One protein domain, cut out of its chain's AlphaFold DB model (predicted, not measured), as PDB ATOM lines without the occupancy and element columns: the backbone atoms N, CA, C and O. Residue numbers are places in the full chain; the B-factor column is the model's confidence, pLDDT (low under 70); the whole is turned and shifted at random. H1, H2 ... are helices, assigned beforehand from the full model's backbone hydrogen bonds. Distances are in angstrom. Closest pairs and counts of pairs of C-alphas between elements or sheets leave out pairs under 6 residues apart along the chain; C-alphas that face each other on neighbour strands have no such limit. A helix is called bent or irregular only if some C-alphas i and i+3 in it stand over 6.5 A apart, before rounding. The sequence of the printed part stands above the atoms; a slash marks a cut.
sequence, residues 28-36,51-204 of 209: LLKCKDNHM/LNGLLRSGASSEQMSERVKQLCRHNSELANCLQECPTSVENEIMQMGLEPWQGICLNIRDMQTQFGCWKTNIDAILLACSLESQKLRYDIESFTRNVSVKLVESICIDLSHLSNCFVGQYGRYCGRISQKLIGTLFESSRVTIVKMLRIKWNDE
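What this domain is: This is residues 28 to 36 and 51 to 204 of the 209 residues of an uncharacterized protein of Globodera pallida (UniProt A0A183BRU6). Helices laid side by side form an arc, open along one side: H1 beside H3, then the short H4 and H5 one after the other, then H8b, H8a and H7. The kinked H6 crosses one end of this arc, with the small H2 beside it, and H8 folds back on itself as two long arms. The printed part has 163 residues with eight named helices, H1 to H8 in chain order, and no named strand; its class is all helix. It is compact, with a radius of gyration of the C-alphas of 17.0 A and spans of 46 by 37 by 24 A.

Where its parts are: H1, residues 28 to 36, begins at C-alpha 28 (7.550, 3.230, -17.923). After the cut come H2, residues 52 to 56, and H3, residues 61 to 84, 35.4 A long. H4 holds residues 89 to 96 and H5 residues 99 to 106. H6, residues 108 to 128, is irregular, with C-alphas 120 and 123 8.0 A apart, and has a kink of 80 degrees near residue 119. H7 holds residues 130 to 145 and is 22.9 A long. H8, residues 149 to 202, was assigned as one helix by its hydrogen bonds but is bent: C-alphas 173 and 176 are 9.4 A apart. Its arms are H8a, residues 149 to 173, 36.2 A, and H8b, residues 176 to 202, 38.6 A, which ends at C-alpha 202 (22.364, 11.502, -31.057).

How they stand to each other: H1 touches residues 74 to 82 of H3 at a shallow tilt of 9 degrees, opposite ways; the closest C-alphas, of Cys 31 and Cys 81, are 5.8 A apart. H3 and H4 form a helical hairpin, closest at the C-alphas of Ala 79 and Gln 95, 6.4 A. H5 touches H3 at a steep tilt of 50 degrees, closest at Cys 72 and Cys 105, C-alphas 5.6 A apart. H5 also touches H8b, closest at the C-alphas of Pro 100 and Ser 188, 5.3 A. H8a and H8b touch at a shallow tilt of 10 degrees, opposite ways, closest at the C-alphas of Gly 171 and Gln 179, 4.1 A. H7 and H8a form a helical hairpin, closest at the C-alphas of Glu 132 and Leu 162, 5.0 A. H6 is about perpendicular to H3, at 74 degrees, and touches it, closest at the C-alphas of Ser 65 and Gln 112, 6.1 A. H2 touches residues 115 to 122 of H6, closest at the C-alphas of Leu 55 and Lys 119, 5.0 A. H3 and H7 are apart. Helix packing is part aligned, part crossed. Every O i to N i+4 pair is within hydrogen-bond range in H1, H2, H3, H4, H5, H8a and H8b; in H6 it is 11 of 17 and in H7 11 of 12.

The domain as a whole: The two C-alphas farthest apart, of Ser 60 and Glu 204, are 48.2 A apart. Residues 37 to 50 are not printed, and C-alphas 36 and 51 are 16.4 A apart across this cut. The links that are printed whole are tight. The mean pLDDT of the printed part is 86.4; residues 51 to 54, 56 to 58 and 200 to 204 are under 70.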
ATOM      1  N   LEU A  28       6.947   4.105 -16.924       92.06
ATOM      2  CA  LEU A  28       7.550   3.230 -17.923       92.06
ATOM      3  C   LEU A  28       8.038   1.918 -17.315       92.06
ATOM      4  O   LEU A  28       7.785   0.852 -17.871       92.06
ATOM      5  N   LEU A  29       8.688   1.992 -16.149       90.31
ATOM      6  CA  LEU A  29       9.142   0.804 -15.429       90.31
ATOM      7  C   LEU A  29       7.971  -0.114 -15.069       90.31
ATOM      8  O   LEU A  29       8.059  -1.311 -15.314       90.31
ATOM      9  N   LYS A  30       6.847   0.437 -14.591       92.62
ATOM     10  CA  LYS A  30       5.636  -0.350 -14.300       92.62
ATOM     11  C   LYS A  30       5.059  -1.022 -15.546       92.62
ATOM     12  O   LYS A  30       4.744  -2.207 -15.489       92.62
ATOM     13  N   CYS A  31       4.939  -0.299 -16.664       93.62
ATOM     14  CA  CYS A  31       4.461  -0.878 -17.922       93.62
ATOM     15  C   CYS A  31       5.360  -2.035 -18.379       93.62
ATOM     16  O   CYS A  31       4.870  -3.125 -18.677       93.62
ATOM     17  N   LYS A  32       6.679  -1.812 -18.371       90.50
ATOM     18  CA  LYS A  32       7.680  -2.819 -18.727       90.50
ATOM     19  C   LYS A  32       7.605  -4.029 -17.799       90.50
ATOM     20  O   LYS A  32       7.516  -5.144 -18.291       90.50
ATOM     21  N   ASP A  33       7.632  -3.839 -16.483       88.19
ATOM     22  CA  ASP A  33       7.671  -4.946 -15.521       88.19
ATOM     23  C   ASP A  33       6.386  -5.789 -15.580       88.19
ATOM     24  O   ASP A  33       6.464  -7.017 -15.601       88.19
ATOM     25  N   ASN A  34       5.214  -5.160 -15.729       88.75
ATOM     26  CA  ASN A  34       3.953  -5.877 -15.950       88.75
ATOM     27  C   ASN A  34       3.989  -6.706 -17.241       88.75
ATOM     28  O   ASN A  34       3.589  -7.870 -17.245       88.75
ATOM     29  N   HIS A  35       4.502  -6.129 -18.329       87.38
ATOM     30  CA  HIS A  35       4.653  -6.846 -19.592       87.38
ATOM     31  C   HIS A  35       5.656  -8.003 -19.479       87.38
ATOM     32  O   HIS A  35       5.406  -9.089 -19.994       87.38
ATOM     33  N   MET A  36       6.763  -7.818 -18.755       82.94
ATOM     34  CA  MET A  36       7.754  -8.872 -18.525       82.94
ATOM     35  C   MET A  36       7.147 -10.078 -17.799       82.94
ATOM     36  O   MET A  36       7.404 -11.206 -18.212       82.94
ATOM     37  N   LEU A  51       9.204 -16.993 -32.135       60.41
ATOM     38  CA  LEU A  51       8.515 -18.257 -31.924       60.41
ATOM     39  C   LEU A  51       9.458 -19.453 -31.766       60.41
ATOM     40  O   LEU A  51       8.984 -20.584 -31.777       60.41
ATOM     41  N   ASN A  52      10.775 -19.276 -31.657       64.00
ATOM     42  CA  ASN A  52      11.672 -20.431 -31.543       64.00
ATOM     43  C   ASN A  52      11.297 -21.346 -30.352       64.00
ATOM     44  O   ASN A  52      11.245 -22.568 -30.494       64.00
ATOM     45  N   GLY A  53      10.936 -20.761 -29.202       63.53
ATOM     46  CA  GLY A  53      10.406 -21.512 -28.055       63.53
ATOM     47  C   GLY A  53       9.099 -22.254 -28.370       63.53
ATOM     48  O   GLY A  53       8.906 -23.402 -27.965       63.53
ATOM     49  N   LEU A  54       8.234 -21.648 -29.183       66.50
ATOM     50  CA  LEU A  54       6.972 -22.246 -29.619       66.50
ATOM     51  C   LEU A  54       7.152 -23.389 -30.613       66.50
ATOM     52  O   LEU A  54       6.468 -24.402 -30.510       66.50
ATOM     53  N   LEU A  55       8.092 -23.253 -31.543       71.44
ATOM     54  CA  LEU A  55       8.351 -24.255 -32.571       71.44
ATOM     55  C   LEU A  55       9.060 -25.490 -31.993       71.44
ATOM     56  O   LEU A  55       8.781 -26.606 -32.429       71.44
ATOM     57  N   ARG A  56       9.934 -25.315 -30.990       67.44
ATOM     58  CA  ARG A  56      10.723 -26.412 -30.392       67.44
ATOM     59  C   ARG A  56      10.027 -27.150 -29.249       67.44
ATOM     60  O   ARG A  56      10.370 -28.296 -28.984       67.44
ATOM     61  N   SER A  57       9.036 -26.547 -28.590       66.50
ATOM     62  CA  SER A  57       8.332 -27.156 -27.442       66.50
ATOM     63  C   SER A  57       7.406 -28.327 -27.803       66.50
ATOM     64  O   SER A  57       6.729 -28.873 -26.937       66.50
ATOM     65  N   GLY A  58       7.343 -28.727 -29.077       66.19
ATOM     66  CA  GLY A  58       6.435 -29.778 -29.541       66.19
ATOM     67  C   GLY A  58       4.969 -29.339 -29.623       66.19
ATOM     68  O   GLY A  58       4.132 -30.153 -30.020       66.19
ATOM     69  N   ALA A  59       4.667 -28.066 -29.338       75.88
ATOM     70  CA  ALA A  59       3.326 -27.487 -29.345       75.88
ATOM     71  C   ALA A  59       2.560 -27.768 -30.649       75.88
ATOM     72  O   ALA A  59       3.131 -27.780 -31.746       75.88
ATOM     73  N   SER A  60       1.256 -28.029 -30.551       83.44
ATOM     74  CA  SER A  60       0.383 -28.182 -31.719       83.44
ATOM     75  C   SER A  60       0.218 -26.854 -32.468       83.44
ATOM     76  O   SER A  60       0.487 -25.778 -31.929       83.44
ATOM     77  N   SER A  61      -0.250 -26.912 -33.716       81.50
ATOM     78  CA  SER A  61      -0.553 -25.707 -34.502       81.50
ATOM     79  C   SER A  61      -1.573 -24.801 -33.814       81.50
ATOM     80  O   SER A  61      -1.453 -23.579 -33.878       81.50
ATOM     81  N   GLU A  62      -2.538 -25.382 -33.106       84.38
ATOM     82  CA  GLU A  62      -3.544 -24.670 -32.318       84.38
ATOM     83  C   GLU A  62      -2.911 -23.980 -31.108       84.38
ATOM     84  O   GLU A  62      -3.173 -22.802 -30.877       84.38
ATOM     85  N   GLN A  63      -2.029 -24.670 -30.377       84.38
ATOM     86  CA  GLN A  63      -1.305 -24.090 -29.241       84.38
ATOM     87  C   GLN A  63      -0.395 -22.937 -29.685       84.38
ATOM     88  O   GLN A  63      -0.387 -21.881 -29.055       84.38
ATOM     89  N   MET A  64       0.314 -23.098 -30.806       83.38
ATOM     90  CA  MET A  64       1.114 -22.026 -31.405       83.38
ATOM     91  C   MET A  64       0.236 -20.847 -31.842       83.38
ATOM     92  O   MET A  64       0.571 -19.690 -31.592       83.38
ATOM     93  N   SER A  65      -0.923 -21.128 -32.444       85.25
ATOM     94  CA  SER A  65      -1.892 -20.106 -32.856       85.25
ATOM     95  C   SER A  65      -2.433 -19.307 -31.684       85.25
ATOM     96  O   SER A  65      -2.521 -18.083 -31.778       85.25
ATOM     97  N   GLU A  66      -2.781 -19.978 -30.591       86.38
ATOM     98  CA  GLU A  66      -3.253 -19.322 -29.379       86.38
ATOM     99  C   GLU A  66      -2.145 -18.489 -28.733       86.38
ATOM    100  O   GLU A  66      -2.364 -17.327 -28.391       86.38
ATOM    101  N   ARG A  67      -0.918 -19.014 -28.666       83.12
ATOM    102  CA  ARG A  67       0.201 -18.264 -28.097       83.12
ATOM    103  C   ARG A  67       0.500 -16.985 -28.870       83.12
ATOM    104  O   ARG A  67       0.679 -15.942 -28.255       83.12
ATOM    105  N   VAL A  68       0.511 -17.023 -30.203       84.88
ATOM    106  CA  VAL A  68       0.770 -15.811 -31.000       84.88
ATOM    107  C   VAL A  68      -0.330 -14.769 -30.815       84.88
ATOM    108  O   VAL A  68      -0.027 -13.582 -30.729       84.88
ATOM    109  N   LYS A  69      -1.593 -15.185 -30.662       88.69
ATOM    110  CA  LYS A  69      -2.678 -14.255 -30.309       88.69
ATOM    111  C   LYS A  69      -2.443 -13.605 -28.946       88.69
ATOM    112  O   LYS A  69      -2.636 -12.399 -28.815       88.69
ATOM    113  N   GLN A  70      -2.000 -14.377 -27.953       87.69
ATOM    114  CA  GLN A  70      -1.667 -13.849 -26.626       87.69
ATOM    115  C   GLN A  70      -0.502 -12.859 -26.685       87.69
ATOM    116  O   GLN A  70      -0.607 -11.781 -26.113       87.69
ATOM    117  N   LEU A  71       0.559 -13.173 -27.436       85.31
ATOM    118  CA  LEU A  71       1.690 -12.266 -27.654       85.31
ATOM    119  C   LEU A  71       1.236 -10.950 -28.297       85.31
ATOM    120  O   LEU A  71       1.637  -9.872 -27.866       85.31
ATOM    121  N   CYS A  72       0.350 -11.020 -29.290       88.69
ATOM    122  CA  CYS A  72      -0.238  -9.830 -29.899       88.69
ATOM    123  C   CYS A  72      -1.062  -9.001 -28.914       88.69
ATOM    124  O   CYS A  72      -0.959  -7.775 -28.907       88.69
ATOM    125  N   ARG A  73      -1.840  -9.659 -28.049       91.88
ATOM    126  CA  ARG A  73      -2.607  -8.987 -26.999       91.88
ATOM    127  C   ARG A  73      -1.687  -8.290 -25.992       91.88
ATOM    128  O   ARG A  73      -1.862  -7.100 -25.768       91.88
ATOM    129  N   HIS A  74      -0.685  -8.982 -25.450       90.12
ATOM    130  CA  HIS A  74       0.229  -8.411 -24.451       90.12
ATOM    131  C   HIS A  74       1.066  -7.253 -25.017       90.12
ATOM    132  O   HIS A  74       1.298  -6.265 -24.323       90.12
ATOM    133  N   ASN A  75       1.481  -7.325 -26.289       90.00
ATOM    134  CA  ASN A  75       2.145  -6.200 -26.957       90.00
ATOM    135  C   ASN A  75       1.203  -4.999 -27.144       90.00
ATOM    136  O   ASN A  75       1.629  -3.858 -26.979       90.00
ATOM    137  N   SER A  76      -0.079  -5.234 -27.450       92.44
ATOM    138  CA  SER A  76      -1.077  -4.160 -27.528       92.44
ATOM    139  C   SER A  76      -1.356  -3.528 -26.162       92.44
ATOM    140  O   SER A  76      -1.525  -2.315 -26.081       92.44
ATOM    141  N   GLU A  77      -1.405  -4.324 -25.093       93.94
ATOM    142  CA  GLU A  77      -1.572  -3.834 -23.719       93.94
ATOM    143  C   GLU A  77      -0.379  -2.972 -23.289       93.94
ATOM    144  O   GLU A  77      -0.575  -1.885 -22.743       93.94
ATOM    145  N   LEU A  78       0.851  -3.401 -23.602       93.56
ATOM    146  CA  LEU A  78       2.047  -2.595 -23.364       93.56
ATOM    147  C   LEU A  78       2.002  -1.284 -24.159       93.56
ATOM    148  O   LEU A  78       2.240  -0.229 -23.578       93.56
ATOM    149  N   ALA A  79       1.648  -1.323 -25.448       93.94
ATOM    150  CA  ALA A  79       1.530  -0.116 -26.268       93.94
ATOM    151  C   ALA A  79       0.563   0.906 -25.652       93.94
ATOM    152  O   ALA A  79       0.897   2.085 -25.555       93.94
ATOM    153  N   ASN A  80      -0.601   0.451 -25.179       95.12
ATOM    154  CA  ASN A  80      -1.583   1.313 -24.523       95.12
ATOM    155  C   ASN A  80      -1.042   1.885 -23.202       95.12
ATOM    156  O   ASN A  80      -1.161   3.080 -22.961       95.12
ATOM    157  N   CYS A  81      -0.378   1.065 -22.380       96.06
ATOM    158  CA  CYS A  81       0.242   1.522 -21.132       96.06
ATOM    159  C   CYS A  81       1.296   2.616 -21.381       96.06
ATOM    160  O   CYS A  81       1.338   3.625 -20.681       96.06
ATOM    161  N   LEU A  82       2.127   2.453 -22.417       95.75
ATOM    162  CA  LEU A  82       3.163   3.422 -22.786       95.75
ATOM    163  C   LEU A  82       2.592   4.775 -23.241       95.75
ATOM    164  O   LEU A  82       3.219   5.809 -22.997       95.75
ATOM    165  N   GLN A  83       1.406   4.783 -23.859       95.12
ATOM    166  CA  GLN A  83       0.714   6.013 -24.271       95.12
ATOM    167  C   GLN A  83       0.214   6.847 -23.085       95.12
ATOM    168  O   GLN A  83       0.082   8.062 -23.210       95.12
ATOM    169  N   GLU A  84      -0.040   6.219 -21.935       95.19
ATOM    170  CA  GLU A  84      -0.444   6.912 -20.705       95.19
ATOM    171  C   GLU A  84       0.753   7.501 -19.938       95.19
ATOM    172  O   GLU A  84       0.579   8.323 -19.033       95.19
ATOM    173  N   CYS A  85       1.980   7.104 -20.289       94.62
ATOM    174  CA  CYS A  85       3.194   7.588 -19.644       94.62
ATOM    175  C   CYS A  85       3.718   8.897 -20.262       94.62
ATOM    176  O   CYS A  85       3.541   9.141 -21.456       94.62
ATOM    177  N   PRO A  86       4.448   9.725 -19.484       93.00
ATOM    178  CA  PRO A  86       5.089  10.927 -20.010       93.00
ATOM    179  C   PRO A  86       6.008  10.646 -21.206       93.00
ATOM    180  O   PRO A  86       6.686   9.613 -21.273       93.00
ATOM    181  N   THR A  87       6.068  11.598 -22.136       89.88
ATOM    182  CA  THR A  87       7.013  11.559 -23.255       89.88
ATOM    183  C   THR A  87       8.447  11.611 -22.733       89.88
ATOM    184  O   THR A  87       8.786  12.435 -21.887       89.88
ATOM    185  N   SER A  88       9.282  10.702 -23.224       89.06
ATOM    186  CA  SER A  88      10.714  10.595 -22.926       89.06
ATOM    187  C   SER A  88      11.376   9.747 -24.009       89.06
ATOM    188  O   SER A  88      10.688   9.004 -24.715       89.06
ATOM    189  N   VAL A  89      12.702   9.833 -24.105       87.69
ATOM    190  CA  VAL A  89      13.508   9.011 -25.015       87.69
ATOM    191  C   VAL A  89      13.282   7.520 -24.748       87.69
ATOM    192  O   VAL A  89      13.097   6.735 -25.675       87.69
ATOM    193  N   GLU A  90      13.190   7.114 -23.480       88.12
ATOM    194  CA  GLU A  90      12.914   5.728 -23.102       88.12
ATOM    195  C   GLU A  90      11.517   5.272 -23.533       88.12
ATOM    196  O   GLU A  90      11.353   4.123 -23.948       88.12
ATOM    197  N   ASN A  91      10.511   6.152 -23.454       90.75
ATOM    198  CA  ASN A  91       9.165   5.839 -23.937       90.75
ATOM    199  C   ASN A  91       9.174   5.635 -25.459       90.75
ATOM    200  O   ASN A  91       8.633   4.646 -25.950       90.75
ATOM    201  N   GLU A  92       9.850   6.518 -26.199       90.06
ATOM    202  CA  GLU A  92       9.993   6.398 -27.653       90.06
ATOM    203  C   GLU A  92      10.698   5.092 -28.048       90.06
ATOM    204  O   GLU A  92      10.193   4.347 -28.889       90.06
ATOM    205  N   ILE A  93      11.814   4.761 -27.388       87.88
ATOM    206  CA  ILE A  93      12.532   3.499 -27.607       87.88
ATOM    207  C   ILE A  93      11.617   2.302 -27.320       87.88
ATOM    208  O   ILE A  93      11.549   1.374 -28.125       87.88
ATOM    209  N   MET A  94      10.878   2.300 -26.207       88.81
ATOM    210  CA  MET A  94       9.988   1.179 -25.893       88.81
ATOM    211  C   MET A  94       8.842   1.031 -26.894       88.81
ATOM    212  O   MET A  94       8.562  -0.089 -27.313       88.81
ATOM    213  N   GLN A  95       8.219   2.130 -27.327       90.50
ATOM    214  CA  GLN A  95       7.174   2.088 -28.355       90.50
ATOM    215  C   GLN A  95       7.715   1.567 -29.686       90.50
ATOM    216  O   GLN A  95       7.096   0.710 -30.316       90.50
ATOM    217  N   MET A  96       8.903   2.021 -30.084       87.88
ATOM    218  CA  MET A  96       9.547   1.572 -31.312       87.88
ATOM    219  C   MET A  96       9.859   0.070 -31.279       87.88
ATOM    220  O   MET A  96       9.736  -0.613 -32.293       87.88
ATOM    221  N   GLY A  97      10.184  -0.476 -30.102       85.19
ATOM    222  CA  GLY A  97      10.400  -1.913 -29.899       85.19
ATOM    223  C   GLY A  97       9.176  -2.781 -30.191       85.19
ATOM    224  O   GLY A  97       9.321  -3.980 -30.431       85.19
ATOM    225  N   LEU A  98       7.980  -2.187 -30.224       87.19
ATOM    226  CA  LEU A  98       6.729  -2.872 -30.546       87.19
ATOM    227  C   LEU A  98       6.416  -2.876 -32.052       87.19
ATOM    228  O   LEU A  98       5.577  -3.670 -32.480       87.19
ATOM    229  N   GLU A  99       7.082  -2.049 -32.873       83.50
ATOM    230  CA  GLU A  99       6.825  -1.954 -34.324       83.50
ATOM    231  C   GLU A  99       6.934  -3.318 -35.045       83.50
ATOM    232  O   GLU A  99       6.020  -3.666 -35.807       83.50
ATOM    233  N   PRO A 100       7.961  -4.161 -34.794       79.75
ATOM    234  CA  PRO A 100       8.049  -5.467 -35.448       79.75
ATOM    235  C   PRO A 100       6.868  -6.386 -35.103       79.75
ATOM    236  O   PRO A 100       6.373  -7.117 -35.965       79.75
ATOM    237  N   TRP A 101       6.367  -6.308 -33.867       79.62
ATOM    238  CA  TRP A 101       5.222  -7.094 -33.406       79.62
ATOM    239  C   TRP A 101       3.909  -6.650 -34.036       79.62
ATOM    240  O   TRP A 101       3.087  -7.497 -34.376       79.62
ATOM    241  N   GLN A 102       3.711  -5.354 -34.271       82.50
ATOM    242  CA  GLN A 102       2.519  -4.865 -34.970       82.50
ATOM    243  C   GLN A 102       2.402  -5.492 -36.367       82.50
ATOM    244  O   GLN A 102       1.332  -5.975 -36.745       82.50
ATOM    245  N   GLY A 103       3.518  -5.581 -37.099       78.00
ATOM    246  CA  GLY A 103       3.578  -6.259 -38.396       78.00
ATOM    247  C   GLY A 103       3.210  -7.745 -38.318       78.00
ATOM    248  O   GLY A 103       2.434  -8.229 -39.145       78.00
ATOM    249  N   ILE A 104       3.706  -8.458 -37.300       79.19
ATOM    250  CA  ILE A 104       3.333  -9.858 -37.017       79.19
ATOM    251  C   ILE A 104       1.825  -9.978 -36.802       79.19
ATOM    252  O   ILE A 104       1.163 -10.806 -37.427       79.19
ATOM    253  N   CYS A 105       1.277  -9.138 -35.932       86.81
ATOM    254  CA  CYS A 105      -0.103  -9.244 -35.478       86.81
ATOM    255  C   CYS A 105      -1.119  -8.918 -36.574       86.81
ATOM    256  O   CYS A 105      -2.163  -9.565 -36.648       86.81
ATOM    257  N   LEU A 106      -0.786  -7.996 -37.483       86.88
ATOM    258  CA  LEU A 106      -1.594  -7.718 -38.673       86.88
ATOM    259  C   LEU A 106      -1.625  -8.896 -39.659       86.88
ATOM    260  O   LEU A 106      -2.627  -9.102 -40.339       86.88
ATOM    261  N   ASN A 107      -0.557  -9.697 -39.708       83.56
ATOM    262  CA  ASN A 107      -0.403 -10.824 -40.634       83.56
ATOM    263  C   ASN A 107      -0.540 -12.190 -39.936       83.56
ATOM    264  O   ASN A 107      -0.089 -13.212 -40.459       83.56
ATOM    265  N   ILE A 108      -1.181 -12.236 -38.762       86.19
ATOM    266  CA  ILE A 108      -1.241 -13.444 -37.926       86.19
ATOM    267  C   ILE A 108      -1.851 -14.648 -38.656       86.19
ATOM    268  O   ILE A 108      -1.420 -15.777 -38.439       86.19
ATOM    269  N   ARG A 109      -2.821 -14.424 -39.553       87.81
ATOM    270  CA  ARG A 109      -3.447 -15.497 -40.342       87.81
ATOM    271  C   ARG A 109      -2.451 -16.143 -41.295       87.81
ATOM    272  O   ARG A 109      -2.308 -17.362 -41.282       87.81
ATOM    273  N   ASP A 110      -1.731 -15.335 -42.068       86.81
ATOM    274  CA  ASP A 110      -0.721 -15.827 -43.006       86.81
ATOM    275  C   ASP A 110       0.363 -16.595 -42.254       86.81
ATOM    276  O   ASP A 110       0.745 -17.690 -42.654       86.81
ATOM    277  N   MET A 111       0.780 -16.080 -41.101       85.06
ATOM    278  CA  MET A 111       1.747 -16.724 -40.222       85.06
ATOM    279  C   MET A 111       1.260 -18.072 -39.668       85.06
ATOM    280  O   MET A 111       2.005 -19.050 -39.706       85.06
ATOM    281  N   GLN A 112      -0.000 -18.166 -39.233       88.31
ATOM    282  CA  GLN A 112      -0.600 -19.415 -38.745       88.31
ATOM    283  C   GLN A 112      -0.581 -20.526 -39.799       88.31
ATOM    284  O   GLN A 112      -0.322 -21.682 -39.463       88.31
ATOM    285  N   THR A 113      -0.775 -20.191 -41.081       90.75
ATOM    286  CA  THR A 113      -0.692 -21.190 -42.163       90.75
ATOM    287  C   THR A 113       0.703 -21.798 -42.321       90.75
ATOM    288  O   THR A 113       0.836 -22.893 -42.861       90.75
ATOM    289  N   GLN A 114       1.747 -21.118 -41.839       90.12
ATOM    290  CA  GLN A 114       3.130 -21.569 -41.984       90.12
ATOM    291  C   GLN A 114       3.611 -22.446 -40.819       90.12
ATOM    292  O   GLN A 114       4.608 -23.154 -40.968       90.12
ATOM    293  N   PHE A 115       2.909 -22.456 -39.678       88.31
ATOM    294  CA  PHE A 115       3.371 -23.128 -38.457       88.31
ATOM    295  C   PHE A 115       3.665 -24.614 -38.630       88.31
ATOM    296  O   PHE A 115       4.662 -25.095 -38.098       88.31
ATOM    297  N   GLY A 116       2.851 -25.337 -39.405       89.31
ATOM    298  CA  GLY A 116       3.096 -26.756 -39.669       89.31
ATOM    299  C   GLY A 116       4.446 -26.996 -40.356       89.31
ATOM    300  O   GLY A 116       5.223 -27.856 -39.934       89.31
ATOM    301  N   CYS A 117       4.767 -26.188 -41.372       92.19
ATOM    302  CA  CYS A 117       6.046 -26.290 -42.068       92.19
ATOM    303  C   CYS A 117       7.212 -25.822 -41.194       92.19
ATOM    304  O   CYS A 117       8.235 -26.505 -41.125       92.19
ATOM    305  N   TRP A 118       7.054 -24.692 -40.500       90.88
ATOM    306  CA  TRP A 118       8.086 -24.160 -39.611       90.88
ATOM    307  C   TRP A 118       8.450 -25.162 -38.530       90.88
ATOM    308  O   TRP A 118       9.624 -25.470 -38.379       90.88
ATOM    309  N   LYS A 119       7.458 -25.741 -37.847       87.62
ATOM    310  CA  LYS A 119       7.677 -26.757 -36.814       87.62
ATOM    311  C   LYS A 119       8.474 -27.947 -37.347       87.62
ATOM    312  O   LYS A 119       9.373 -28.429 -36.674       87.62
ATOM    313  N   THR A 120       8.164 -28.394 -38.561       90.44
ATOM    314  CA  THR A 120       8.829 -29.548 -39.183       90.44
ATOM    315  C   THR A 120      10.295 -29.266 -39.528       90.44
ATOM    316  O   THR A 120      11.121 -30.169 -39.469       90.44
ATOM    317  N   ASN A 121      10.632 -28.023 -39.887       91.50
ATOM    318  CA  ASN A 121      11.939 -27.680 -40.456       91.50
ATOM    319  C   ASN A 121      12.799 -26.773 -39.562       91.50
ATOM    320  O   ASN A 121      13.918 -26.437 -39.950       91.50
ATOM    321  N   ILE A 122      12.308 -26.361 -38.387       88.06
ATOM    322  CA  ILE A 122      12.968 -25.336 -37.568       88.06
ATOM    323  C   ILE A 122      14.392 -25.730 -37.180       88.06
ATOM    324  O   ILE A 122      15.291 -24.909 -37.319       88.06
ATOM    325  N   ASP A 123      14.639 -26.980 -36.788       88.19
ATOM    326  CA  ASP A 123      15.981 -27.415 -36.386       88.19
ATOM    327  C   ASP A 123      16.974 -27.367 -37.560       88.19
ATOM    328  O   ASP A 123      18.115 -26.939 -37.391       88.19
ATOM    329  N   ALA A 124      16.534 -27.723 -38.772       92.06
ATOM    330  CA  ALA A 124      17.361 -27.635 -39.975       92.06
ATOM    331  C   ALA A 124      17.648 -26.177 -40.366       92.06
ATOM    332  O   ALA A 124      18.774 -25.843 -40.740       92.06
ATOM    333  N   ILE A 125      16.646 -25.301 -40.247       91.44
ATOM    334  CA  ILE A 125      16.781 -23.861 -40.494       91.44
ATOM    335  C   ILE A 125      17.761 -23.234 -39.487       91.44
ATOM    336  O   ILE A 125      18.671 -22.509 -39.885       91.44
ATOM    337  N   LEU A 126      17.610 -23.545 -38.196       88.38
ATOM    338  CA  LEU A 126      18.489 -23.071 -37.123       88.38
ATOM    339  C   LEU A 126      19.933 -23.522 -37.326       88.38
ATOM    340  O   LEU A 126      20.854 -22.720 -37.183       88.38
ATOM    341  N   LEU A 127      20.134 -24.795 -37.673       91.25
ATOM    342  CA  LEU A 127      21.461 -25.340 -37.935       91.25
ATOM    343  C   LEU A 127      22.129 -24.623 -39.115       91.25
ATOM    344  O   LEU A 127      23.302 -24.256 -39.022       91.25
ATOM    345  N   ALA A 128      21.376 -24.383 -40.191       94.31
ATOM    346  CA  ALA A 128      21.881 -23.741 -41.400       94.31
ATOM    347  C   ALA A 128      22.335 -22.289 -41.182       94.31
ATOM    348  O   ALA A 128      23.258 -21.860 -41.863       94.31
ATOM    349  N   CYS A 129      21.725 -21.563 -40.239       92.38
ATOM    350  CA  CYS A 129      22.068 -20.168 -39.916       92.38
ATOM    351  C   CYS A 129      22.818 -20.014 -38.583       92.38
ATOM    352  O   CYS A 129      22.848 -18.937 -37.979       92.38
ATOM    353  N   SER A 130      23.383 -21.110 -38.067       91.31
ATOM    354  CA  SER A 130      24.006 -21.136 -36.743       91.31
ATOM    355  C   SER A 130      25.278 -20.290 -36.663       91.31
ATOM    356  O   SER A 130      25.564 -19.742 -35.599       91.31
ATOM    357  N   LEU A 131      26.031 -20.157 -37.758       93.56
ATOM    358  CA  LEU A 131      27.251 -19.349 -37.812       93.56
ATOM    359  C   LEU A 131      26.919 -17.856 -37.697       93.56
ATOM    360  O   LEU A 131      27.451 -17.168 -36.827       93.56
ATOM    361  N   GLU A 132      26.002 -17.370 -38.532       93.31
ATOM    362  CA  GLU A 132      25.544 -15.982 -38.534       93.31
ATOM    363  C   GLU A 132      24.923 -15.621 -37.182       93.31
ATOM    364  O   GLU A 132      25.188 -14.548 -36.636       93.31
ATOM    365  N   SER A 133      24.148 -16.543 -36.597       89.44
ATOM    366  CA  SER A 133      23.524 -16.331 -35.290       89.44
ATOM    367  C   SER A 133      24.562 -16.209 -34.174       89.44
ATOM    368  O   SER A 133      24.384 -15.397 -33.266       89.44
ATOM    369  N   GLN A 134      25.625 -17.018 -34.210       90.19
ATOM    370  CA  GLN A 134      26.705 -16.957 -33.224       90.19
ATOM    371  C   GLN A 134      27.518 -15.669 -33.359       90.19
ATOM    372  O   GLN A 134      27.840 -15.056 -32.343       90.19
ATOM    373  N   LYS A 135      27.802 -15.237 -34.593       91.81
ATOM    374  CA  LYS A 135      28.563 -14.012 -34.859       91.81
ATOM    375  C   LYS A 135      27.830 -12.770 -34.344       91.81
ATOM    376  O   LYS A 135      28.381 -12.042 -33.524       91.81
ATOM    377  N   LEU A 136      26.546 -12.620 -34.692       89.38
ATOM    378  CA  LEU A 136      25.721 -11.516 -34.189       89.38
ATOM    379  C   LEU A 136      25.654 -11.507 -32.657       89.38
ATOM    380  O   LEU A 136      25.758 -10.457 -32.026       89.38
ATOM    381  N   ARG A 137      25.489 -12.686 -32.045       87.44
ATOM    382  CA  ARG A 137      25.449 -12.807 -30.589       87.44
ATOM    383  C   ARG A 137      26.762 -12.353 -29.951       87.44
ATOM    384  O   ARG A 137      26.717 -11.610 -28.976       87.44
ATOM    385  N   TYR A 138      27.901 -12.770 -30.495       89.75
ATOM    386  CA  TYR A 138      29.216 -12.351 -30.015       89.75
ATOM    387  C   TYR A 138      29.408 -10.831 -30.108       89.75
ATOM    388  O   TYR A 138      29.884 -10.209 -29.154       89.75
ATOM    389  N   ASP A 139      28.997 -10.220 -31.218       88.94
ATOM    390  CA  ASP A 139      29.121  -8.776 -31.422       88.94
ATOM    391  C   ASP A 139      28.230  -7.984 -30.458       88.94
ATOM    392  O   ASP A 139      28.674  -6.992 -29.874       88.94
ATOM    393  N   ILE A 140      27.004  -8.454 -30.206       86.00
ATOM    394  CA  ILE A 140      26.103  -7.845 -29.218       86.00
ATOM    395  C   ILE A 140      26.652  -8.017 -27.800       86.00
ATOM    396  O   ILE A 140      26.697  -7.049 -27.042       86.00
ATOM    397  N   GLU A 141      27.122  -9.213 -27.430       87.94
ATOM    398  CA  GLU A 141      27.765  -9.443 -26.131       87.94
ATOM    399  C   GLU A 141      28.979  -8.519 -25.944       87.94
ATOM    400  O   GLU A 141      29.143  -7.916 -24.880       87.94
ATOM    401  N   SER A 142      29.787  -8.334 -26.987       87.75
ATOM    402  CA  SER A 142      30.927  -7.416 -26.977       87.75
ATOM    403  C   SER A 142      30.487  -5.960 -26.817       87.75
ATOM    404  O   SER A 142      31.041  -5.241 -25.985       87.75
ATOM    405  N   PHE A 143      29.441  -5.542 -27.531       85.56
ATOM    406  CA  PHE A 143      28.868  -4.200 -27.433       85.56
ATOM    407  C   PHE A 143      28.340  -3.874 -26.033       85.56
ATOM    408  O   PHE A 143      28.551  -2.766 -25.547       85.56
ATOM    409  N   THR A 144      27.718  -4.835 -25.337       83.12
ATOM    410  CA  THR A 144      27.237  -4.606 -23.958       83.12
ATOM    411  C   THR A 144      28.361  -4.315 -22.963       83.12
ATOM    412  O   THR A 144      28.118  -3.689 -21.933       83.12
ATOM    413  N   ARG A 145      29.589  -4.756 -23.259       85.25
ATOM    414  CA  ARG A 145      30.775  -4.536 -22.418       85.25
ATOM    415  C   ARG A 145      31.586  -3.324 -22.862       85.25
ATOM    416  O   ARG A 145      32.219  -2.682 -22.033       85.25
ATOM    417  N   ASN A 146      31.598  -3.051 -24.164       83.50
ATOM    418  CA  ASN A 146      32.389  -2.000 -24.780       83.50
ATOM    419  C   ASN A 146      31.572  -1.325 -25.886       83.50
ATOM    420  O   ASN A 146      31.501  -1.810 -27.013       83.50
ATOM    421  N   VAL A 147      30.934  -0.206 -25.563       81.38
ATOM    422  CA  VAL A 147      30.104   0.532 -26.518       81.38
ATOM    423  C   VAL A 147      31.016   1.280 -27.493       81.38
ATOM    424  O   VAL A 147      31.788   2.142 -27.088       81.38
ATOM    425  N   SER A 148      30.949   0.952 -28.788       84.94
ATOM    426  CA  SER A 148      31.702   1.666 -29.832       84.94
ATOM    427  C   SER A 148      30.978   1.660 -31.177       84.94
ATOM    428  O   SER A 148      30.271   0.702 -31.498       84.94
ATOM    429  N   VAL A 149      31.219   2.686 -32.002       83.19
ATOM    430  CA  VAL A 149      30.671   2.787 -33.372       83.19
ATOM    431  C   VAL A 149      31.066   1.584 -34.229       83.19
ATOM    432  O   VAL A 149      30.234   1.040 -34.946       83.19
ATOM    433  N   LYS A 150      32.313   1.107 -34.111       86.81
ATOM    434  CA  LYS A 150      32.789  -0.070 -34.857       86.81
ATOM    435  C   LYS A 150      31.988  -1.329 -34.525       86.81
ATOM    436  O   LYS A 150      31.697  -2.126 -35.411       86.81
ATOM    437  N   LEU A 151      31.618  -1.508 -33.256       85.94
ATOM    438  CA  LEU A 151      30.767  -2.625 -32.847       85.94
ATOM    439  C   LEU A 151      29.331  -2.443 -33.337       85.94
ATOM    440  O   LEU A 151      28.723  -3.418 -33.762       85.94
ATOM    441  N   VAL A 152      28.812  -1.212 -33.368       85.44
ATOM    442  CA  VAL A 152      27.506  -0.917 -33.984       85.44
ATOM    443  C   VAL A 152      27.496  -1.281 -35.474       85.44
ATOM    444  O   VAL A 152      26.564  -1.947 -35.925       85.44
ATOM    445  N   GLU A 153      28.530  -0.905 -36.232       87.94
ATOM    446  CA  GLU A 153      28.670  -1.297 -37.641       87.94
ATOM    447  C   GLU A 153      28.708  -2.818 -37.807       87.94
ATOM    448  O   GLU A 153      27.979  -3.361 -38.640       87.94
ATOM    449  N   SER A 154      29.501  -3.512 -36.985       91.06
ATOM    450  CA  SER A 154      29.605  -4.974 -37.028       91.06
ATOM    451  C   SER A 154      28.261  -5.655 -36.735       91.06
ATOM    452  O   SER A 154      27.826  -6.511 -37.505       91.06
ATOM    453  N   ILE A 155      27.523  -5.182 -35.721       88.50
ATOM    454  CA  ILE A 155      26.162  -5.646 -35.405       88.50
ATOM    455  C   ILE A 155      25.218  -5.445 -36.595       88.50
ATOM    456  O   ILE A 155      24.437  -6.339 -36.917       88.50
ATOM    457  N   CYS A 156      25.273  -4.293 -37.268       87.75
ATOM    458  CA  CYS A 156      24.410  -4.021 -38.421       87.75
ATOM    459  C   CYS A 156      24.707  -4.958 -39.604       87.75
ATOM    460  O   CYS A 156      23.781  -5.435 -40.273       87.75
ATOM    461  N   ILE A 157      25.989  -5.240 -39.856       91.12
ATOM    462  CA  ILE A 157      26.434  -6.189 -40.884       91.12
ATOM    463  C   ILE A 157      25.955  -7.601 -40.536       91.12
ATOM    464  O   ILE A 157      25.342  -8.274 -41.366       91.12
ATOM    465  N   ASP A 158      26.156  -8.033 -39.296       91.38
ATOM    466  CA  ASP A 158      25.809  -9.386 -38.871       91.38
ATOM    467  C   ASP A 158      24.314  -9.627 -38.789       91.38
ATOM    468  O   ASP A 158      23.845 -10.703 -39.160       91.38
ATOM    469  N   LEU A 159      23.545  -8.609 -38.410       89.00
ATOM    470  CA  LEU A 159      22.093  -8.649 -38.490       89.00
ATOM    471  C   LEU A 159      21.628  -8.854 -39.939       89.00
ATOM    472  O   LEU A 159      20.685  -9.609 -40.183       89.00
ATOM    473  N   SER A 160      22.310  -8.234 -40.905       91.06
ATOM    474  CA  SER A 160      22.005  -8.389 -42.331       91.06
ATOM    475  C   SER A 160      22.353  -9.792 -42.839       91.06
ATOM    476  O   SER A 160      21.552 -10.404 -43.545       91.06
ATOM    477  N   HIS A 161      23.507 -10.344 -42.448       93.75
ATOM    478  CA  HIS A 161      23.872 -11.728 -42.771       93.75
ATOM    479  C   HIS A 161      22.877 -12.735 -42.184       93.75
ATOM    480  O   HIS A 161      22.375 -13.602 -42.903       93.75
ATOM    481  N   LEU A 162      22.535 -12.574 -40.903       91.19
ATOM    482  CA  LEU A 162      21.570 -13.425 -40.214       91.19
ATOM    483  C   LEU A 162      20.193 -13.375 -40.882       91.19
ATOM    484  O   LEU A 162      19.596 -14.418 -41.155       91.19
ATOM    485  N   SER A 163      19.712 -12.166 -41.182       91.56
ATOM    486  CA  SER A 163      18.446 -11.945 -41.881       91.56
ATOM    487  C   SER A 163      18.428 -12.654 -43.233       91.56
ATOM    488  O   SER A 163      17.517 -13.441 -43.498       91.56
ATOM    489  N   ASN A 164      19.455 -12.447 -44.061       94.50
ATOM    490  CA  ASN A 164      19.550 -13.070 -45.379       94.50
ATOM    491  C   ASN A 164      19.542 -14.599 -45.289       94.50
ATOM    492  O   ASN A 164      18.836 -15.250 -46.065       94.50
ATOM    493  N   CYS A 165      20.272 -15.169 -44.325       94.75
ATOM    494  CA  CYS A 165      20.264 -16.608 -44.105       94.75
ATOM    495  C   CYS A 165      18.859 -17.102 -43.748       94.75
ATOM    496  O   CYS A 165      18.315 -17.949 -44.460       94.75
ATOM    497  N   PHE A 166      18.227 -16.550 -42.705       92.56
ATOM    498  CA  PHE A 166      16.906 -17.014 -42.278       92.56
ATOM    499  C   PHE A 166      15.854 -16.842 -43.370       92.56
ATOM    500  O   PHE A 166      15.126 -17.789 -43.655       92.56
ATOM    501  N   VAL A 167      15.792 -15.682 -44.028       93.75
ATOM    502  CA  VAL A 167      14.857 -15.443 -45.139       93.75
ATOM    503  C   VAL A 167      15.046 -16.493 -46.235       93.75
ATOM    504  O   VAL A 167      14.066 -17.084 -46.697       93.75
ATOM    505  N   GLY A 168      16.296 -16.775 -46.611       96.06
ATOM    506  CA  GLY A 168      16.632 -17.803 -47.593       96.06
ATOM    507  C   GLY A 168      16.207 -19.208 -47.160       96.06
ATOM    508  O   GLY A 168      15.559 -19.913 -47.933       96.06
ATOM    509  N   GLN A 169      16.514 -19.616 -45.925       95.31
ATOM    510  CA  GLN A 169      16.193 -20.957 -45.424       95.31
ATOM    511  C   GLN A 169      14.686 -21.159 -45.240       95.31
ATOM    512  O   GLN A 169      14.142 -22.162 -45.699       95.31
ATOM    513  N   TYR A 170      13.977 -20.193 -44.656       93.62
ATOM    514  CA  TYR A 170      12.517 -20.240 -44.559       93.62
ATOM    515  C   TYR A 170      11.859 -20.303 -45.944       93.62
ATOM    516  O   TYR A 170      10.909 -21.059 -46.136       93.62
ATOM    517  N   GLY A 171      12.392 -19.573 -46.929       96.06
ATOM    518  CA  GLY A 171      11.945 -19.672 -48.318       96.06
ATOM    519  C   GLY A 171      12.222 -21.029 -48.959       96.06
ATOM    520  O   GLY A 171      11.356 -21.578 -49.637       96.06
ATOM    521  N   ARG A 172      13.402 -21.599 -48.707       97.69
ATOM    522  CA  ARG A 172      13.809 -22.911 -49.222       97.69
ATOM    523  C   ARG A 172      12.943 -24.046 -48.675       97.69
ATOM    524  O   ARG A 172      12.536 -24.904 -49.450       97.69
ATOM    525  N   TYR A 173      12.685 -24.065 -47.368       96.06
ATOM    526  CA  TYR A 173      11.946 -25.155 -46.720       96.06
ATOM    527  C   TYR A 173      10.428 -24.976 -46.787       96.06
ATOM    528  O   TYR A 173       9.708 -25.954 -46.963       96.06
ATOM    529  N   CYS A 174       9.937 -23.741 -46.655       94.62
ATOM    530  CA  CYS A 174       8.509 -23.454 -46.485       94.62
ATOM    531  C   CYS A 174       7.916 -22.562 -47.580       94.62
ATOM    532  O   CYS A 174       6.750 -22.173 -47.517       94.62
ATOM    533  N   GLY A 175       8.690 -22.273 -48.624       95.69
ATOM    534  CA  GLY A 175       8.216 -21.604 -49.824       95.69
ATOM    535  C   GLY A 175       8.097 -20.085 -49.703       95.69
ATOM    536  O   GLY A 175       8.446 -19.445 -48.709       95.69
ATOM    537  N   ARG A 176       7.584 -19.483 -50.779       94.56
ATOM    538  CA  ARG A 176       7.611 -18.029 -51.000       94.56
ATOM    539  C   ARG A 176       6.803 -17.226 -49.976       94.56
ATOM    540  O   ARG A 176       7.182 -16.097 -49.672       94.56
ATOM    541  N   ILE A 177       5.708 -17.781 -49.449       91.19
ATOM    542  CA  ILE A 177       4.893 -17.113 -48.419       91.19
ATOM    543  C   ILE A 177       5.730 -16.942 -47.150       91.19
ATOM    544  O   ILE A 177       5.885 -15.821 -46.668       91.19
ATOM    545  N   SER A 178       6.360 -18.023 -46.683       91.75
ATOM    546  CA  SER A 178       7.285 -17.981 -45.555       91.75
ATOM    547  C   SER A 178       8.447 -17.016 -45.791       91.75
ATOM    548  O   SER A 178       8.769 -16.232 -44.903       91.75
ATOM    549  N   GLN A 179       9.058 -17.037 -46.981       93.69
ATOM    550  CA  GLN A 179      10.146 -16.117 -47.330       93.69
ATOM    551  C   GLN A 179       9.721 -14.654 -47.184       93.69
ATOM    552  O   GLN A 179      10.433 -13.855 -46.582       93.69
ATOM    553  N   LYS A 180       8.551 -14.304 -47.733       91.06
ATOM    554  CA  LYS A 180       8.030 -12.937 -47.704       91.06
ATOM    555  C   LYS A 180       7.702 -12.498 -46.278       91.06
ATOM    556  O   LYS A 180       8.086 -11.399 -45.896       91.06
ATOM    557  N   LEU A 181       7.024 -13.348 -45.503       87.94
ATOM    558  CA  LEU A 181       6.680 -13.051 -44.111       87.94
ATOM    559  C   LEU A 181       7.940 -12.796 -43.285       87.94
ATOM    560  O   LEU A 181       8.076 -11.729 -42.698       87.94
ATOM    561  N   ILE A 182       8.895 -13.725 -43.303       87.94
ATOM    562  CA  ILE A 182      10.137 -13.599 -42.534       87.94
ATOM    563  C   ILE A 182      10.971 -12.401 -43.015       87.94
ATOM    564  O   ILE A 182      11.518 -11.676 -42.188       87.94
ATOM    565  N   GLY A 183      10.999 -12.130 -44.324       89.88
ATOM    566  CA  GLY A 183      11.666 -10.955 -44.890       89.88
ATOM    567  C   GLY A 183      11.121  -9.638 -44.344       89.88
ATOM    568  O   GLY A 183      11.891  -8.814 -43.859       89.88
ATOM    569  N   THR A 184       9.797  -9.466 -44.339       86.31
ATOM    570  CA  THR A 184       9.146  -8.276 -43.763       86.31
ATOM    571  C   THR A 184       9.495  -8.094 -42.281       86.31
ATOM    572  O   THR A 184       9.699  -6.975 -41.817       86.31
ATOM    573  N   LEU A 185       9.580  -9.194 -41.533       83.38
ATOM    574  CA  LEU A 185       9.800  -9.177 -40.085       83.38
ATOM    575  C   LEU A 185      11.241  -8.824 -39.715       83.38
ATOM    576  O   LEU A 185      11.463  -8.034 -38.793       83.38
ATOM    577  N   PHE A 186      12.213  -9.347 -40.464       85.88
ATOM    578  CA  PHE A 186      13.604  -8.938 -40.306       85.88
ATOM    579  C   PHE A 186      13.834  -7.498 -40.750       85.88
ATOM    580  O   PHE A 186      14.558  -6.781 -40.066       85.88
ATOM    581  N   GLU A 187      13.210  -7.056 -41.843       86.06
ATOM    582  CA  GLU A 187      13.369  -5.676 -42.305       86.06
ATOM    583  C   GLU A 187      12.805  -4.677 -41.289       86.06
ATOM    584  O   GLU A 187      13.483  -3.710 -40.943       86.06
ATOM    585  N   SER A 188      11.618  -4.957 -40.740       83.44
ATOM    586  CA  SER A 188      11.033  -4.150 -39.664       83.44
ATOM    587  C   SER A 188      11.969  -4.083 -38.451       83.44
ATOM    588  O   SER A 188      12.371  -2.999 -38.031       83.44
ATOM    589  N   SER A 189      12.437  -5.241 -37.968       82.56
ATOM    590  CA  SER A 189      13.383  -5.317 -36.843       82.56
ATOM    591  C   SER A 189      14.681  -4.547 -37.105       82.56
ATOM    592  O   SER A 189      15.171  -3.841 -36.226       82.56
ATOM    593  N   ARG A 190      15.240  -4.647 -38.316       82.56
ATOM    594  CA  ARG A 190      16.476  -3.959 -38.713       82.56
ATOM    595  C   ARG A 190      16.308  -2.446 -38.666       82.56
ATOM    596  O   ARG A 190      17.145  -1.759 -38.084       82.56
ATOM    597  N   VAL A 191      15.227  -1.929 -39.249       83.75
ATOM    598  CA  VAL A 191      14.918  -0.493 -39.239       83.75
ATOM    599  C   VAL A 191      14.746   0.011 -37.807       83.75
ATOM    600  O   VAL A 191      15.338   1.028 -37.447       83.75
ATOM    601  N   THR A 192      13.999  -0.719 -36.977       84.88
ATOM    602  CA  THR A 192      13.792  -0.406 -35.559       84.88
ATOM    603  C   THR A 192      15.110  -0.363 -34.780       84.88
ATOM    604  O   THR A 192      15.399   0.638 -34.130       84.88
ATOM    605  N   ILE A 193      15.956  -1.394 -34.890       81.00
ATOM    606  CA  ILE A 193      17.247  -1.454 -34.182       81.00
ATOM    607  C   ILE A 193      18.144  -0.276 -34.579       81.00
ATOM    608  O   ILE A 193      18.720   0.379 -33.714       81.00
ATOM    609  N   VAL A 194      18.233   0.041 -35.874       79.94
ATOM    610  CA  VAL A 194      19.041   1.176 -36.352       79.94
ATOM    611  C   VAL A 194      18.529   2.501 -35.788       79.94
ATOM    612  O   VAL A 194      19.332   3.329 -35.358       79.94
ATOM    613  N   LYS A 195      17.210   2.719 -35.762       82.31
ATOM    614  CA  LYS A 195      16.623   3.926 -35.168       82.31
ATOM    615  C   LYS A 195      16.920   4.020 -33.664       82.31
ATOM    616  O   LYS A 195      17.366   5.069 -33.214       82.31
ATOM    617  N   MET A 196      16.756   2.932 -32.907       83.25
ATOM    618  CA  MET A 196      17.069   2.897 -31.471       83.25
ATOM    619  C   MET A 196      18.539   3.216 -31.185       83.25
ATOM    620  O   MET A 196      18.847   3.989 -30.279       83.25
ATOM    621  N   LEU A 197      19.454   2.643 -31.973       77.50
ATOM    622  CA  LEU A 197      20.887   2.907 -31.850       77.50
ATOM    623  C   LEU A 197      21.220   4.371 -32.157       77.50
ATOM    624  O   LEU A 197      22.056   4.952 -31.473       77.50
ATOM    625  N   ARG A 198      20.538   4.986 -33.134       77.94
ATOM    626  CA  ARG A 198      20.691   6.415 -33.449       77.94
ATOM    627  C   ARG A 198      20.204   7.324 -32.334       77.94
ATOM    628  O   ARG A 198      20.896   8.284 -32.037       77.94
ATOM    629  N   ILE A 199      19.057   7.036 -31.718       76.00
ATOM    630  CA  ILE A 199      18.539   7.833 -30.591       76.00
ATOM    631  C   ILE A 199      19.588   7.891 -29.476       76.00
ATOM    632  O   ILE A 199      19.974   8.968 -29.039       76.00
ATOM    633  N   LYS A 200      20.145   6.733 -29.110       67.50
ATOM    634  CA  LYS A 200      21.182   6.649 -28.078       67.50
ATOM    635  C   LYS A 200      22.484   7.377 -28.451       67.50
ATOM    636  O   LYS A 200      23.200   7.800 -27.554       67.50
ATOM    637  N   TRP A 201      22.804   7.492 -29.740       68.12
ATOM    638  CA  TRP A 201      24.038   8.133 -30.217       68.12
ATOM    639  C   TRP A 201      23.876   9.631 -30.515       68.12
ATOM    640  O   TRP A 201      24.850  10.370 -30.482       68.12
ATOM    641  N   ASN A 202      22.656  10.092 -30.790       60.28
ATOM    642  CA  ASN A 202      22.364  11.502 -31.057       60.28
ATOM    643  C   ASN A 202      22.182  12.332 -29.772       60.28
ATOM    644  O   ASN A 202      22.267  13.555 -29.848       60.28
ATOM    645  N   ASP A 203      21.947  11.696 -28.619       48.19
ATOM    646  CA  ASP A 203      21.877  12.370 -27.310       48.19
ATOM    647  C   ASP A 203      23.263  12.684 -26.716       48.19
ATOM    648  O   ASP A 203      23.380  13.510 -25.808       48.19
ATOM    649  N   GLU A 204      24.334  12.083 -27.243       44.00
ATOM    650  CA  GLU A 204      25.691  12.555 -26.983       44.00
ATOM    651  C   GLU A 204      25.993  13.674 -27.975       44.00
ATOM    652  O   GLU A 204      26.365  13.434 -29.122       44.00
TER     653      GLU A 204